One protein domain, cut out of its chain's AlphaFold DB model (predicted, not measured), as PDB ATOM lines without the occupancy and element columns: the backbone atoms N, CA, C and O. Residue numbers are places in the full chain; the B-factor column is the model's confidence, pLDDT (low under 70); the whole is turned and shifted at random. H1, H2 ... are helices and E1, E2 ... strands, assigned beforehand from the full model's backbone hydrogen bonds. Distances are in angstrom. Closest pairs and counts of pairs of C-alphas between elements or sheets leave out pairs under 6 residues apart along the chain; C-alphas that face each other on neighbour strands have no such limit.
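AT A GLANCE: This is residues 5 to 125 of the 223 residues of an uncharacterized protein of Aeromonas veronii (UniProt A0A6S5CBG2). A small closed barrel of six antiparallel strands, E1, E2, E3, E5, E6 and E7 round the ring, has helix H1 across its outer side; the long strand E3 bends and also pairs with E4, outside the ring. The 121 printed residues hold H1 and then E1 to E7, under half of them in named elements; the class is mixed. The whole is compact, with a radius of gyration of the C-alphas of 14.8 A and spans of 41 by 36 by 23 A.

IN THESE COORDINATES: H1, residues 5 to 15, begins at C-alpha 5 (158.807, 164.322, 249.846) and is 15.7 A long. E1 is residues 21 to 24, E2 35 to 42, 22.9 A, and E3 54 to 64, 27.5 A. E4 is residues 75 to 78, E5 85 to 90, 16.0 A, E6 95 to 97, and E7 113 to 116, ending at C-alpha 116 (158.112, 167.506, 257.119).

HOW THE PARTS SIT: H1 is on the barrel, outside it, at a height over the sheet of 8.4 A; the C-alphas of Ile 8 and Cys 22 in E1 are 6.7 A apart, a closest pair. It runs across the strands, at 76 degrees to E2 on the local plane, and every O i to N i+4 pair in it is within hydrogen-bond range. Within that range are N 23 and O 38 of hairpin E1 and E2, 2.9 A, N 37 and O 62 of hairpin E2 and E3, 2.8 A, and N 61 and O 77 of hairpin E3 and E4, 2.9 A. E3 bends by 68 degrees at residue 57; beside its residues 54 to 57 is E5, with N 86 and O 56 at 2.8 A. Also within hydrogen-bond range are N 89 and O 97 of hairpin E5 and E6, 2.8 A, N 114 and O 96 of hairpin E6 and E7, 2.8 A, and N 22 and O 115 of the antiparallel neighbours E1 and E7, 2.8 A.

THE WHOLE: The C-alphas of Glu 71 and Val 125, the two farthest apart, are 43.6 A apart. The printed part has no cut; the links E2 to E3 and E6 to E7 are long. The pLDDT is under 70 in residues 27 to 33, 66 to 73, 81 to 83 and 103 to 111.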
ATOM      1  N   SER A   5     159.423 165.616 249.535       92.62
ATOM      2  CA  SER A   5     158.807 164.322 249.846       92.62
ATOM      3  C   SER A   5     159.510 163.177 249.118       92.62
ATOM      4  O   SER A   5     159.932 162.226 249.765       92.62
ATOM      5  N   ASP A   6     159.716 163.307 247.803       94.50
ATOM      6  CA  ASP A   6     160.377 162.270 246.997       94.50
ATOM      7  C   ASP A   6     161.805 161.998 247.501       94.50
ATOM      8  O   ASP A   6     162.240 160.852 247.576       94.50
ATOM      9  N   ILE A   7     162.522 163.057 247.902       94.06
ATOM     10  CA  ILE A   7     163.878 162.959 248.465       94.06
ATOM     11  C   ILE A   7     163.871 162.165 249.782       94.06
ATOM     12  O   ILE A   7     164.760 161.342 249.998       94.06
ATOM     13  N   ILE A   8     162.888 162.396 250.661       96.56
ATOM     14  CA  ILE A   8     162.750 161.653 251.924       96.56
ATOM     15  C   ILE A   8     162.491 160.169 251.644       96.56
ATOM     16  O   ILE A   8     163.164 159.311 252.218       96.56
ATOM     17  N   ASP A   9     161.541 159.870 250.758       96.06
ATOM     18  CA  ASP A   9     161.130 158.498 250.457       96.06
ATOM     19  C   ASP A   9     162.280 157.689 249.839       96.06
ATOM     20  O   ASP A   9     162.554 156.556 250.250       96.06
ATOM     21  N   GLU A  10     163.012 158.286 248.897       95.06
ATOM     22  CA  GLU A  10     164.151 157.644 248.243       95.06
ATOM     23  C   GLU A  10     165.327 157.440 249.210       95.06
ATOM     24  O   GLU A  10     165.940 156.368 249.209       95.06
ATOM     25  N   PHE A  11     165.603 158.404 250.097       94.69
ATOM     26  CA  PHE A  11     166.636 158.254 251.124       94.69
ATOM     27  C   PHE A  11     166.318 157.117 252.098       94.69
ATOM     28  O   PHE A  11     167.175 156.273 252.377       94.69
ATOM     29  N   ASN A  12     165.079 157.074 252.594       96.19
ATOM     30  CA  ASN A  12     164.627 156.046 253.528       96.19
ATOM     31  C   ASN A  12     164.680 154.654 252.897       96.19
ATOM     32  O   ASN A  12     165.149 153.717 253.538       96.19
ATOM     33  N   SER A  13     164.279 154.530 251.629       95.12
ATOM     34  CA  SER A  13     164.389 153.284 250.864       95.12
ATOM     35  C   SER A  13     165.850 152.853 250.665       95.12
ATOM     36  O   SER A  13     166.200 151.699 250.906       95.12
ATOM     37  N   THR A  14     166.725 153.790 250.288       93.81
ATOM     38  CA  THR A  14     168.137 153.515 249.973       93.81
ATOM     39  C   THR A  14     168.935 153.063 251.193       93.81
ATOM     40  O   THR A  14     169.748 152.146 251.095       93.81
ATOM     41  N   PHE A  15     168.712 153.690 252.349       93.00
ATOM     42  CA  PHE A  15     169.509 153.440 253.553       93.00
ATOM     43  C   PHE A  15     168.763 152.712 254.670       93.00
ATOM     44  O   PHE A  15     169.340 152.502 255.734       93.00
ATOM     45  N   SER A  16     167.503 152.317 254.454       93.19
ATOM     46  CA  SER A  16     166.634 151.789 255.520       93.19
ATOM     47  C   SER A  16     166.573 152.730 256.739       93.19
ATOM     48  O   SER A  16     166.668 152.294 257.885       93.19
ATOM     49  N   ALA A  17     166.475 154.036 256.472       92.75
ATOM     50  CA  ALA A  17     166.472 155.110 257.467       92.75
ATOM     51  C   ALA A  17     165.050 155.630 257.757       92.75
ATOM     52  O   ALA A  17     164.087 155.226 257.109       92.75
ATOM     53  N   ASN A  18     164.931 156.549 258.727       95.06
ATOM     54  CA  ASN A  18     163.666 157.160 259.162       95.06
ATOM     55  C   ASN A  18     163.704 158.703 259.085       95.06
ATOM     56  O   ASN A  18     163.316 159.401 260.029       95.06
ATOM     57  N   ALA A  19     164.194 159.259 257.975       96.44
ATOM     58  CA  ALA A  19     164.065 160.686 257.693       96.44
ATOM     59  C   ALA A  19     162.587 161.084 257.647       96.44
ATOM     60  O   ALA A  19     161.751 160.384 257.073       96.44
ATOM     61  N   SER A  20     162.272 162.235 258.228       96.94
ATOM     62  CA  SER A  20     160.933 162.832 258.165       96.94
ATOM     63  C   SER A  20     160.947 164.325 257.886       96.94
ATOM     64  O   SER A  20     159.888 164.889 257.642       96.94
ATOM     65  N   LEU A  21     162.116 164.966 257.883       96.94
ATOM     66  CA  LEU A  21     162.268 166.382 257.577       96.94
ATOM     67  C   LEU A  21     163.366 166.566 256.526       96.94
ATOM     68  O   LEU A  21     164.424 165.949 256.623       96.94
ATOM     69  N   CYS A  22     163.114 167.420 255.540       95.81
ATOM     70  CA  CYS A  22     164.041 167.746 254.464       95.81
ATOM     71  C   CYS A  22     164.143 169.264 254.309       95.81
ATOM     72  O   CYS A  22     163.132 169.942 254.113       95.81
ATOM     73  N   GLU A  23     165.354 169.797 254.402       93.19
ATOM     74  CA  GLU A  23     165.641 171.225 254.294       93.19
ATOM     75  C   GLU A  23     166.457 171.521 253.039       93.19
ATOM     76  O   GLU A  23     167.568 171.020 252.888       93.19
ATOM     77  N   ASP A  24     165.930 172.378 252.161       88.81
ATOM     78  CA  ASP A  24     166.691 172.922 251.033       88.81
ATOM     79  C   ASP A  24     167.638 174.017 251.543       88.81
ATOM     80  O   ASP A  24     167.202 175.117 251.901       88.81
ATOM     81  N   LEU A  25     168.937 173.711 251.569       84.69
ATOM     82  CA  LEU A  25     169.985 174.611 252.050       84.69
ATOM     83  C   LEU A  25     170.350 175.701 251.030       84.69
ATOM     84  O   LEU A  25     171.114 176.606 251.364       84.69
ATOM     85  N   LYS A  26     169.823 175.636 249.796       73.94
ATOM     86  CA  LYS A  26     170.050 176.624 248.723       73.94
ATOM     87  C   LYS A  26     171.532 176.972 248.504       73.94
ATOM     88  O   LYS A  26     171.891 178.138 248.338       73.94
ATOM     89  N   VAL A  27     172.410 175.967 248.516       65.88
ATOM     90  CA  VAL A  27     173.859 176.168 248.351       65.88
ATOM     91  C   VAL A  27     174.198 176.549 246.905       65.88
ATOM     92  O   VAL A  27     173.986 175.756 245.996       65.88
ATOM     93  N   GLY A  28     174.790 177.737 246.724       55.16
ATOM     94  CA  GLY A  28     175.553 178.124 245.530       55.16
ATOM     95  C   GLY A  28     174.727 178.552 244.315       55.16
ATOM     96  O   GLY A  28     174.663 177.822 243.333       55.16
ATOM     97  N   ALA A  29     174.183 179.777 244.324       52.31
ATOM     98  CA  ALA A  29     173.592 180.390 243.123       52.31
ATOM     99  C   ALA A  29     174.601 180.525 241.961       52.31
ATOM    100  O   ALA A  29     174.209 180.524 240.796       52.31
ATOM    101  N   ASP A  30     175.893 180.589 242.296       56.31
ATOM    102  CA  ASP A  30     176.999 180.805 241.360       56.31
ATOM    103  C   ASP A  30     177.634 179.487 240.862       56.31
ATOM    104  O   ASP A  30     178.562 179.511 240.053       56.31
ATOM    105  N   LEU A  31     177.145 178.331 241.331       61.69
ATOM    106  CA  LEU A  31     177.618 176.995 240.955       61.69
ATOM    107  C   LEU A  31     176.527 176.286 240.140       61.69
ATOM    108  O   LEU A  31     175.369 176.249 240.551       61.69
ATOM    109  N   GLY A  32     176.874 175.730 238.974       60.25
ATOM    110  CA  GLY A  32     175.930 175.254 237.951       60.25
ATOM    111  C   GLY A  32     174.817 174.327 238.466       60.25
ATOM    112  O   GLY A  32     174.988 173.112 238.518       60.25
ATOM    113  N   ASN A  33     173.656 174.901 238.811       67.69
ATOM    114  CA  ASN A  33     172.495 174.209 239.390       67.69
ATOM    115  C   ASN A  33     172.807 173.354 240.632       67.69
ATOM    116  O   ASN A  33     172.128 172.353 240.881       67.69
ATOM    117  N   CYS A  34     173.815 173.736 241.417       76.62
ATOM    118  CA  CYS A  34     174.108 173.044 242.664       76.62
ATOM    119  C   CYS A  34     172.959 173.223 243.656       76.62
ATOM    120  O   CYS A  34     172.410 174.313 243.812       76.62
ATOM    121  N   ARG A  35     172.567 172.126 244.305       81.38
ATOM    122  CA  ARG A  35     171.620 172.144 245.423       81.38
ATOM    123  C   ARG A  35     172.044 171.126 246.458       81.38
ATOM    124  O   ARG A  35     172.562 170.064 246.116       81.38
ATOM    125  N   SER A  36     171.789 171.460 247.714       86.06
ATOM    126  CA  SER A  36     172.028 170.579 248.844       86.06
ATOM    127  C   SER A  36     170.775 170.540 249.695       86.06
ATOM    128  O   SER A  36     170.201 171.581 250.022       86.06
ATOM    129  N   PHE A  37     170.354 169.329 250.018       90.75
ATOM    130  CA  PHE A  37     169.218 169.052 250.871       90.75
ATOM    131  C   PHE A  37     169.724 168.299 252.091       90.75
ATOM    132  O   PHE A  37     170.356 167.255 251.944       90.75
ATOM    133  N   ALA A  38     169.450 168.815 253.281       92.75
ATOM    134  CA  ALA A  38     169.735 168.114 254.525       92.75
ATOM    135  C   ALA A  38     168.510 167.306 254.960       92.75
ATOM    136  O   ALA A  38     167.373 167.766 254.821       92.75
ATOM    137  N   LEU A  39     168.748 166.102 255.472       95.12
ATOM    138  CA  LEU A  39     167.720 165.153 255.876       95.12
ATOM    139  C   LEU A  39     167.832 164.864 257.361       95.12
ATOM    140  O   LEU A  39     168.915 164.594 257.879       95.12
ATOM    141  N   TYR A  40     166.683 164.877 258.032       96.06
ATOM    142  CA  TYR A  40     166.638 164.735 259.473       96.06
ATOM    143  C   TYR A  40     165.613 163.711 259.949       96.06
ATOM    144  O   TYR A  40     164.519 163.574 259.391       96.06
ATOM    145  N   GLN A  41     165.956 163.034 261.041       96.00
ATOM    146  CA  GLN A  41     165.093 162.113 261.777       96.00
ATOM    147  C   GLN A  41     164.547 162.792 263.033       96.00
ATOM    148  O   GLN A  41     165.293 163.439 263.762       96.00
ATOM    149  N   LEU A  42     163.255 162.634 263.311       96.06
ATOM    150  CA  LEU A  42     162.645 163.162 264.530       96.06
ATOM    151  C   LEU A  42     163.280 162.513 265.773       96.06
ATOM    152  O   LEU A  42     163.365 161.288 265.851       96.06
ATOM    153  N   VAL A  43     163.696 163.323 266.752       95.31
ATOM    154  CA  VAL A  43     164.193 162.815 268.043       95.31
ATOM    155  C   VAL A  43     163.028 162.187 268.814       95.31
ATOM    156  O   VAL A  43     161.966 162.798 268.936       95.31
ATOM    157  N   GLU A  44     163.212 160.988 269.364       92.38
ATOM    158  CA  GLU A  44     162.156 160.309 270.133       92.38
ATOM    159  C   GLU A  44     161.815 161.055 271.434       92.38
ATOM    160  O   GLU A  44     160.644 161.264 271.753       92.38
ATOM    161  N   ASP A  45     162.837 161.500 272.172       93.56
ATOM    162  CA  ASP A  45     162.667 162.266 273.408       93.56
ATOM    163  C   ASP A  45     162.657 163.779 273.147       93.56
ATOM    164  O   ASP A  45     163.695 164.423 273.006       93.56
ATOM    165  N   GLN A  46     161.460 164.366 273.133       94.12
ATOM    166  CA  GLN A  46     161.254 165.806 272.944       94.12
ATOM    167  C   GLN A  46     161.238 166.600 274.263       94.12
ATOM    168  O   GLN A  46     160.963 167.798 274.250       94.12
ATOM    169  N   ARG A  47     161.512 165.987 275.427       92.50
ATOM    170  CA  ARG A  47     161.408 166.683 276.731       92.50
ATOM    171  C   ARG A  47     162.396 167.839 276.891       92.50
ATOM    172  O   ARG A  47     162.135 168.749 277.671       92.50
ATOM    173  N   SER A  48     163.515 167.802 276.172       91.31
ATOM    174  CA  SER A  48     164.526 168.866 276.149       91.31
ATOM    175  C   SER A  48     164.261 169.939 275.085       91.31
ATOM    176  O   SER A  48     165.035 170.894 274.993       91.31
ATOM    177  N   ALA A  49     163.197 169.807 274.283       93.00
ATOM    178  CA  ALA A  49     162.881 170.752 273.222       93.00
ATOM    179  C   ALA A  49     162.568 172.140 273.806       93.00
ATOM    180  O   ALA A  49     161.687 172.266 274.665       93.00
ATOM    181  N   PRO A  50     163.239 173.207 273.334       91.50
ATOM    182  CA  PRO A  50     162.827 174.569 273.637       91.50
ATOM    183  C   PRO A  50     161.354 174.815 273.299       91.50
ATOM    184  O   PRO A  50     160.776 174.184 272.409       91.50
ATOM    185  N   PHE A  51     160.749 175.784 273.981       90.12
ATOM    186  CA  PHE A  51     159.334 176.096 273.822       90.12
ATOM    187  C   PHE A  51     158.932 176.327 272.351       90.12
ATOM    188  O   PHE A  51     159.504 177.171 271.657       90.12
ATOM    189  N   GLY A  52     157.916 175.589 271.894       92.12
ATOM    190  CA  GLY A  52     157.377 175.706 270.539       92.12
ATOM    191  C   GLY A  52     158.311 175.209 269.431       92.12
ATOM    192  O   GLY A  52     158.166 175.642 268.286       92.12
ATOM    193  N   THR A  53     159.274 174.347 269.765       95.12
ATOM    194  CA  THR A  53     160.196 173.725 268.806       95.12
ATOM    195  C   THR A  53     160.024 172.213 268.745       95.12
ATOM    196  O   THR A  53     159.385 171.612 269.608       95.12
ATOM    197  N   VAL A  54     160.610 171.613 267.713       96.31
ATOM    198  CA  VAL A  54     160.762 170.168 267.554       96.31
ATOM    199  C   VAL A  54     162.233 169.873 267.280       96.31
ATOM    200  O   VAL A  54     162.885 170.601 266.526       96.31
ATOM    201  N   LEU A  55     162.754 168.827 267.915       96.38
ATOM    202  CA  LEU A  55     164.145 168.405 267.795       96.38
ATOM    203  C   LEU A  55     164.306 167.282 266.772       96.38
ATOM    204  O   LEU A  55     163.507 166.342 266.745       96.38
ATOM    205  N   TYR A  56     165.368 167.367 265.981       95.94
ATOM    206  CA  TYR A  56     165.684 166.442 264.901       95.94
ATOM    207  C   TYR A  56     167.179 166.090 264.891       95.94
ATOM    208  O   TYR A  56     168.011 166.959 265.123       95.94
ATOM    209  N   HIS A  57     167.526 164.839 264.593       94.81
ATOM    210  CA  HIS A  57     168.895 164.415 264.294       94.81
ATOM    211  C   HIS A  57     169.211 164.650 262.820       94.81
ATOM    212  O   HIS A  57     168.422 164.242 261.970       94.81
ATOM    213  N   ASP A  58     170.362 165.243 262.507       93.75
ATOM    214  CA  ASP A  58     170.910 165.204 261.144       93.75
ATOM    215  C   ASP A  58     171.390 163.781 260.828       93.75
ATOM    216  O   ASP A  58     172.275 163.241 261.497       93.75
ATOM    217  N   ILE A  59     170.780 163.164 259.816       94.50
ATOM    218  CA  ILE A  59     171.072 161.782 259.428       94.50
ATOM    219  C   ILE A  59     171.682 161.676 258.033       94.50
ATOM    220  O   ILE A  59     172.110 160.589 257.637       94.50
ATOM    221  N   GLY A  60     171.774 162.776 257.285       92.38
ATOM    222  CA  GLY A  60     172.336 162.741 255.946       92.38
ATOM    223  C   GLY A  60     171.930 163.894 255.048       92.38
ATOM    224  O   GLY A  60     171.319 164.878 255.452       92.38
ATOM    225  N   SER A  61     172.292 163.759 253.778       91.00
ATOM    226  CA  SER A  61     172.026 164.772 252.764       91.00
ATOM    227  C   SER A  61     171.799 164.169 251.384       91.00
ATOM    228  O   SER A  61     172.150 163.018 251.112       91.00
ATOM    229  N   TYR A  62     171.223 164.984 250.508       89.75
ATOM    230  CA  TYR A  62     171.125 164.752 249.078       89.75
ATOM    231  C   TYR A  62     171.710 165.957 248.343       89.75
ATOM    232  O   TYR A  62     171.269 167.086 248.553       89.75
ATOM    233  N   ASN A  63     172.704 165.724 247.489       86.81
ATOM    234  CA  ASN A  63     173.371 166.785 246.737       86.81
ATOM    235  C   ASN A  63     173.177 166.590 245.233       86.81
ATOM    236  O   ASN A  63     173.248 165.470 244.727       86.81
ATOM    237  N   THR A  64     172.977 167.681 244.499       81.25
ATOM    238  CA  THR A  64     172.870 167.678 243.032       81.25
ATOM    239  C   THR A  64     173.777 168.738 242.422       81.25
ATOM    240  O   THR A  64     174.032 169.756 243.059       81.25
ATOM    241  N   GLY A  65     174.181 168.550 241.163       75.50
ATOM    242  CA  GLY A  65     175.024 169.495 240.423       75.50
ATOM    243  C   GLY A  65     176.523 169.212 240.554       75.50
ATOM    244  O   GLY A  65     176.932 168.171 241.071       75.50
ATOM    245  N   GLU A  66     177.338 170.133 240.046       64.25
ATOM    246  CA  GLU A  66     178.805 170.067 240.075       64.25
ATOM    247  C   GLU A  66     179.347 170.495 241.448       64.25
ATOM    248  O   GLU A  66     179.864 171.595 241.629       64.25
ATOM    249  N   VAL A  67     179.201 169.633 242.455       58.81
ATOM    250  CA  VAL A  67     179.747 169.890 243.794       58.81
ATOM    251  C   VAL A  67     181.205 169.423 243.839       58.81
ATOM    252  O   VAL A  67     181.481 168.231 243.708       58.81
ATOM    253  N   TYR A  68     182.144 170.358 244.012       50.19
ATOM    254  CA  TYR A  68     183.576 170.068 244.133       50.19
ATOM    255  C   TYR A  68     183.971 169.928 245.611       50.19
ATOM    256  O   TYR A  68     184.439 170.873 246.234       50.19
ATOM    257  N   GLU A  69     183.809 168.732 246.167       48.59
ATOM    258  CA  GLU A  69     184.652 168.259 247.268       48.59
ATOM    259  C   GLU A  69     185.193 166.881 246.891       48.59
ATOM    260  O   GLU A  69     184.562 166.148 246.129       48.59
ATOM    261  N   ALA A  70     186.418 166.601 247.337       45.25
ATOM    262  CA  ALA A  70     187.230 165.460 246.935       45.25
ATOM    263  C   ALA A  70     186.409 164.160 246.830       45.25
ATOM    264  O   ALA A  70     185.821 163.724 247.814       45.25
ATOM    265  N   GLU A  71     186.418 163.565 245.632       46.91
ATOM    266  CA  GLU A  71     185.721 162.320 245.268       46.91
ATOM    267  C   GLU A  71     184.189 162.452 245.288       46.91
ATOM    268  O   GLU A  71     183.511 162.231 246.286       46.91
ATOM    269  N   GLY A  72     183.644 162.857 244.137       51.81
ATOM    270  CA  GLY A  72     182.255 163.270 244.005       51.81
ATOM    271  C   GLY A  72     181.225 162.253 244.480       51.81
ATOM    272  O   GLY A  72     181.325 161.064 244.207       51.81
ATOM    273  N   THR A  73     180.146 162.770 245.052       55.22
ATOM    274  CA  THR A  73     178.842 162.109 245.007       55.22
ATOM    275  C   THR A  73     177.764 163.180 244.972       55.22
ATOM    276  O   THR A  73     177.309 163.662 246.010       55.22
ATOM    277  N   ALA A  74     177.333 163.538 243.761       70.44
ATOM    278  CA  ALA A  74     175.919 163.831 243.580       70.44
ATOM    279  C   ALA A  74     175.131 162.579 244.004       70.44
ATOM    280  O   ALA A  74     175.574 161.456 243.757       70.44
ATOM    281  N   GLY A  75     173.993 162.766 244.661       83.75
ATOM    282  CA  GLY A  75     173.223 161.683 245.259       83.75
ATOM    283  C   GLY A  75     173.172 161.753 246.780       83.75
ATOM    284  O   GLY A  75     173.451 162.785 247.395       83.75
ATOM    285  N   PHE A  76     172.738 160.645 247.369       88.06
ATOM    286  CA  PHE A  76     172.480 160.543 248.795       88.06
ATOM    287  C   PHE A  76     173.719 160.155 249.594       88.06
ATOM    288  O   PHE A  76     174.528 159.332 249.167       88.06
ATOM    289  N   ARG A  77     173.821 160.701 250.804       89.12
ATOM    290  CA  ARG A  77     174.898 160.409 251.750       89.12
ATOM    291  C   ARG A  77     174.350 160.312 253.169       89.12
ATOM    292  O   ARG A  77     173.660 161.223 253.616       89.12
ATOM    293  N   LEU A  78     174.714 159.251 253.888       88.81
ATOM    294  CA  LEU A  78     174.489 159.148 255.333       88.81
ATOM    295  C   LEU A  78     175.469 160.039 256.101       88.81
ATOM    296  O   LEU A  78     176.658 160.104 255.770       88.81
ATOM    297  N   SER A  79     174.977 160.696 257.148       85.88
ATOM    298  CA  SER A  79     175.833 161.430 258.078       85.88
ATOM    299  C   SER A  79     176.708 160.454 258.864       85.88
ATOM    300  O   SER A  79     176.242 159.436 259.372       85.88
ATOM    301  N   SER A  80     177.995 160.780 258.997       73.38
ATOM    302  CA  SER A  80     178.923 160.062 259.880       73.38
ATOM    303  C   SER A  80     178.800 160.495 261.345       73.38
ATOM    304  O   SER A  80     179.408 159.877 262.218       73.38
ATOM    305  N   ARG A  81     178.031 161.557 261.624       65.19
ATOM    306  CA  ARG A  81     177.798 162.120 262.959       65.19
ATOM    307  C   ARG A  81     176.300 162.150 263.241       65.19
ATOM    308  O   ARG A  81     175.627 163.106 262.876       65.19
ATOM    309  N   LEU A  82     175.800 161.120 263.918       65.38
ATOM    310  CA  LEU A  82     174.391 161.027 264.331       65.38
ATOM    311  C   LEU A  82     174.061 161.889 265.568       65.38
ATOM    312  O   LEU A  82     172.899 162.026 265.943       65.38
ATOM    313  N   ASP A  83     175.069 162.502 266.192       67.94
ATOM    314  CA  ASP A  83     174.903 163.210 267.467       67.94
ATOM    315  C   ASP A  83     174.467 164.679 267.319       67.94
ATOM    316  O   ASP A  83     174.213 165.342 268.326       67.94
ATOM    317  N   SER A  84     174.377 165.224 266.096       84.81
ATOM    318  CA  SER A  84     173.926 166.613 265.914       84.81
ATOM    319  C   SER A  84     172.409 166.696 266.047       84.81
ATOM    320  O   SER A  84     171.680 166.206 265.183       84.81
ATOM    321  N   ILE A  85     171.941 167.317 267.131       92.06
ATOM    322  CA  ILE A  85     170.528 167.631 267.346       92.06
ATOM    323  C   ILE A  85     170.274 169.073 266.924       92.06
ATOM    324  O   ILE A  85     170.831 170.019 267.479       92.06
ATOM    325  N   GLU A  86     169.360 169.225 265.982       93.44
ATOM    326  CA  GLU A  86     168.922 170.489 265.429       93.44
ATOM    327  C   GLU A  86     167.509 170.818 265.911       93.44
ATOM    328  O   GLU A  86     166.656 169.942 266.067       93.44
ATOM    329  N   LYS A  87     167.250 172.106 266.142       94.81
ATOM    330  CA  LYS A  87     165.928 172.604 266.538       94.81
ATOM    331  C   LYS A  87     165.229 173.260 265.355       94.81
ATOM    332  O   LYS A  87     165.827 174.060 264.636       94.81
ATOM    333  N   PHE A  88     163.940 172.984 265.225       95.06
ATOM    334  CA  PHE A  88     163.085 173.575 264.207       95.06
ATOM    335  C   PHE A  88     161.819 174.157 264.826       95.06
ATOM    336  O   PHE A  88     161.282 173.640 265.805       95.06
ATOM    337  N   PHE A  89     161.327 175.236 264.235       94.81
ATOM    338  CA  PHE A  89     160.075 175.884 264.590       94.81
ATOM    339  C   PHE A  89     159.018 175.572 263.528       94.81
ATOM    340  O   PHE A  89     159.176 176.019 262.388       94.81
ATOM    341  N   PRO A  90     157.943 174.845 263.871       95.50
ATOM    342  CA  PRO A  90     156.847 174.594 262.942       95.50
ATOM    343  C   PRO A  90     156.138 175.890 262.531       95.50
ATOM    344  O   PRO A  90     155.795 176.716 263.378       95.50
ATOM    345  N   LEU A  91     155.895 176.063 261.235       92.50
ATOM    346  CA  LEU A  91     155.206 177.215 260.636       92.50
ATOM    347  C   LEU A  91     153.836 176.847 260.050       92.50
ATOM    348  O   LEU A  91     152.976 177.710 259.889       92.50
ATOM    349  N   SER A  92     153.635 175.571 259.734       93.31
ATOM    350  CA  SER A  92     152.363 174.995 259.297       93.31
ATOM    351  C   SER A  92     152.287 173.537 259.752       93.31
ATOM    352  O   SER A  92     153.131 173.086 260.527       93.31
ATOM    353  N   SER A  93     151.312 172.776 259.252       95.00
ATOM    354  CA  SER A  93     151.251 171.335 259.497       95.00
ATOM    355  C   SER A  93     152.492 170.600 258.991       95.00
ATOM    356  O   SER A  93     152.844 169.585 259.566       95.00
ATOM    357  N   ASN A  94     153.182 171.081 257.955       96.00
ATOM    358  CA  ASN A  94     154.278 170.338 257.319       96.00
ATOM    359  C   ASN A  94     155.502 171.199 257.003       96.00
ATOM    360  O   ASN A  94     156.450 170.706 256.408       96.00
ATOM    361  N   GLU A  95     155.514 172.473 257.381       93.94
ATOM    362  CA  GLU A  95     156.672 173.343 257.176       93.94
ATOM    363  C   GLU A  95     157.289 173.741 258.508       93.94
ATOM    364  O   GLU A  95     156.577 174.026 259.474       93.94
ATOM    365  N   ALA A  96     158.616 173.823 258.543       93.94
ATOM    366  CA  ALA A  96     159.368 174.327 259.680       93.94
ATOM    367  C   ALA A  96     160.585 175.155 259.239       93.94
ATOM    368  O   ALA A  96     160.961 175.176 258.068       93.94
ATOM    369  N   THR A  97     161.201 175.861 260.184       91.50
ATOM    370  CA  THR A  97     162.405 176.681 259.964       91.50
ATOM    371  C   THR A  97     163.370 176.565 261.140       91.50
ATOM    372  O   THR A  97     162.939 176.350 262.272       91.50
ATOM    373  N   ARG A  98     164.672 176.742 260.904       88.06
ATOM    374  CA  ARG A  98     165.702 176.767 261.960       88.06
ATOM    375  C   ARG A  98     165.614 178.005 262.847       88.06
ATOM    376  O   ARG A  98     165.846 177.937 264.053       88.06
ATOM    377  N   ASN A  99     165.246 179.135 262.249       86.50
ATOM    378  CA  ASN A  99     165.143 180.419 262.928       86.50
ATOM    379  C   ASN A  99     163.695 180.883 262.958       86.50
ATOM    380  O   ASN A  99     163.015 180.900 261.935       86.50
ATOM    381  N   LEU A 100     163.233 181.320 264.129       84.50
ATOM    382  CA  LEU A 100     161.874 181.821 264.308       84.50
ATOM    383  C   LEU A 100     161.684 183.217 263.689       84.50
ATOM    384  O   LEU A 100     161.545 184.216 264.398       84.50
ATOM    385  N   GLU A 101     161.654 183.276 262.361       75.38
ATOM    386  CA  GLU A 101     161.520 184.483 261.529       75.38
ATOM    387  C   GLU A 101     160.052 184.869 261.288       75.38
ATOM    388  O   GLU A 101     159.649 185.327 260.217       75.38
ATOM    389  N   ILE A 102     159.203 184.672 262.294       73.44
ATOM    390  CA  ILE A 102     157.773 184.939 262.160       73.44
ATOM    391  C   ILE A 102     157.528 186.435 261.941       73.44
ATOM    392  O   ILE A 102     158.003 187.271 262.708       73.44
ATOM    393  N   GLY A 103     156.730 186.762 260.922       67.62
ATOM    394  CA  GLY A 103     156.348 188.140 260.596       67.62
ATOM    395  C   GLY A 103     157.439 188.929 259.867       67.62
ATOM    396  O   GLY A 103     157.192 190.058 259.443       67.62
ATOM    397  N   TYR A 104     158.618 188.339 259.664       68.00
ATOM    398  CA  TYR A 104     159.692 188.937 258.890       68.00
ATOM    399  C   TYR A 104     159.488 188.660 257.392       68.00
ATOM    400  O   TYR A 104     159.214 187.533 256.989       68.00
ATOM    401  N   ARG A 105     159.560 189.703 256.554       57.84
ATOM    402  CA  ARG A 105     159.203 189.644 255.118       57.84
ATOM    403  C   ARG A 105     160.364 189.986 254.182       57.84
ATOM    404  O   ARG A 105     160.138 190.511 253.097       57.84
ATOM    405  N   SER A 106     161.607 189.752 254.595       61.62
ATOM    406  CA  SER A 106     162.740 190.002 253.702       61.62
ATOM    407  C   SER A 106     162.917 188.835 252.724       61.62
ATOM    408  O   SER A 106     163.131 187.709 253.173       61.62
ATOM    409  N   PRO A 107     162.887 189.072 251.399       55.50
ATOM    410  CA  PRO A 107     163.158 188.029 250.409       55.50
ATOM    411  C   PRO A 107     164.625 187.564 250.420       55.50
ATOM    412  O   PRO A 107     164.915 186.468 249.958       55.50
ATOM    413  N   TRP A 108     165.533 188.374 250.972       53.91
ATOM    414  CA  TRP A 108     166.977 188.102 251.044       53.91
ATOM    415  C   TRP A 108     167.397 187.320 252.287       53.91
ATOM    416  O   TRP A 108     168.490 186.774 252.339       53.91
ATOM    417  N   LEU A 109     166.542 187.321 253.307       53.00
ATOM    418  CA  LEU A 109     166.821 186.758 254.626       53.00
ATOM    419  C   LEU A 109     165.763 185.732 255.038       53.00
ATOM    420  O   LEU A 109     165.827 185.232 256.148       53.00
ATOM    421  N   GLY A 110     164.784 185.446 254.173       54.25
ATOM    422  CA  GLY A 110     163.830 184.372 254.403       54.25
ATOM    423  C   GLY A 110     164.582 183.051 254.382       54.25
ATOM    424  O   GLY A 110     165.014 182.612 253.312       54.25
ATOM    425  N   GLY A 111     164.764 182.463 255.563       61.25
ATOM    426  CA  GLY A 111     165.516 181.231 255.749       61.25
ATOM    427  C   GLY A 111     165.053 180.077 254.850       61.25
ATOM    428  O   GLY A 111     163.976 180.094 254.239       61.25
ATOM    429  N   SER A 112     165.893 179.048 254.766       74.62
ATOM    430  CA  SER A 112     165.509 177.736 254.251       74.62
ATOM    431  C   SER A 112     164.263 177.243 254.993       74.62
ATOM    432  O   SER A 112     164.203 177.243 256.224       74.62
ATOM    433  N   ARG A 113     163.228 176.860 254.238       86.75
ATOM    434  CA  ARG A 113     162.078 176.152 254.805       86.75
ATOM    435  C   ARG A 113     162.336 174.667 254.680       86.75
ATOM    436  O   ARG A 113     162.699 174.188 253.607       86.75
ATOM    437  N   ALA A 114     162.122 173.965 255.777       92.62
ATOM    438  CA  ALA A 114     162.150 172.523 255.813       92.62
ATOM    439  C   ALA A 114     160.729 171.980 255.643       92.62
ATOM    440  O   ALA A 114     159.784 172.501 256.239       92.62
ATOM    441  N   PHE A 115     160.589 170.939 254.832       95.81
ATOM    442  CA  PHE A 115     159.355 170.182 254.677       95.81
ATOM    443  C   PHE A 115     159.399 168.940 255.561       95.81
ATOM    444  O   PHE A 115     160.389 168.212 255.546       95.81
ATOM    445  N   SER A 116     158.317 168.689 256.292       96.69
ATOM    446  CA  SER A 116     158.112 167.506 257.119       96.69
ATOM    447  C   SER A 116     157.089 166.578 256.473       96.69
ATOM    448  O   SER A 116     155.968 166.999 256.182       96.69
ATOM    449  N   SER A 117     157.430 165.300 256.315       96.25
ATOM    450  CA  SER A 117     156.469 164.259 255.932       96.25
ATOM    451  C   SER A 117     155.507 163.908 257.075       96.25
ATOM    452  O   SER A 117     154.413 163.401 256.833       96.25
ATOM    453  N   ILE A 118     155.869 164.236 258.321       95.06
ATOM    454  CA  ILE A 118     155.028 164.049 259.508       95.06
ATOM    455  C   ILE A 118     154.326 165.370 259.861       95.06
ATOM    456  O   ILE A 118     155.012 166.376 260.066       95.06
ATOM    457  N   PRO A 119     152.985 165.388 259.999       96.00
ATOM    458  CA  PRO A 119     152.271 166.591 260.401       96.00
ATOM    459  C   PRO A 119     152.581 167.048 261.837       96.00
ATOM    460  O   PRO A 119     152.500 166.266 262.788       96.00
ATOM    461  N   PHE A 120     152.858 168.337 262.018       95.94
ATOM    462  CA  PHE A 120     153.006 168.979 263.321       95.94
ATOM    463  C   PHE A 120     151.645 169.230 263.979       95.94
ATOM    464  O   PHE A 120     150.698 169.684 263.341       95.94
ATOM    465  N   LYS A 121     151.564 168.990 265.294       94.25
ATOM    466  CA  LYS A 121     150.340 169.219 266.086       94.25
ATOM    467  C   LYS A 121     150.052 170.697 266.349       94.25
ATOM    468  O   LYS A 121     148.895 171.072 266.502       94.25
ATOM    469  N   ARG A 122     151.103 171.510 266.486       95.00
ATOM    470  CA  ARG A 122     151.016 172.953 266.731       95.00
ATOM    471  C   ARG A 122     152.064 173.686 265.904       95.00
ATOM    472  O   ARG A 122     153.156 173.153 265.713       95.00
ATOM    473  N   TRP A 123     151.759 174.904 265.467       95.38
ATOM    474  CA  TRP A 123     152.686 175.738 264.700       95.38
ATOM    475  C   TRP A 123     152.515 177.228 264.971       95.38
ATOM    476  O   TRP A 123     151.484 177.696 265.455       95.38
ATOM    477  N   TRP A 124     153.559 177.985 264.656       95.19
ATOM    478  CA  TRP A 124     153.593 179.419 264.861       95.19
ATOM    479  C   TRP A 124     152.828 180.174 263.777       95.19
ATOM    480  O   TRP A 124     153.113 180.045 262.588       95.19
ATOM    481  N   VAL A 125     151.895 181.030 264.193       93.25
ATOM    482  CA  VAL A 125     151.176 181.932 263.285       93.25
ATOM    483  C   VAL A 125     151.911 183.256 263.114       93.25
ATOM    484  O   VAL A 125     152.519 183.783 264.046       93.25
TER     485      VAL A 125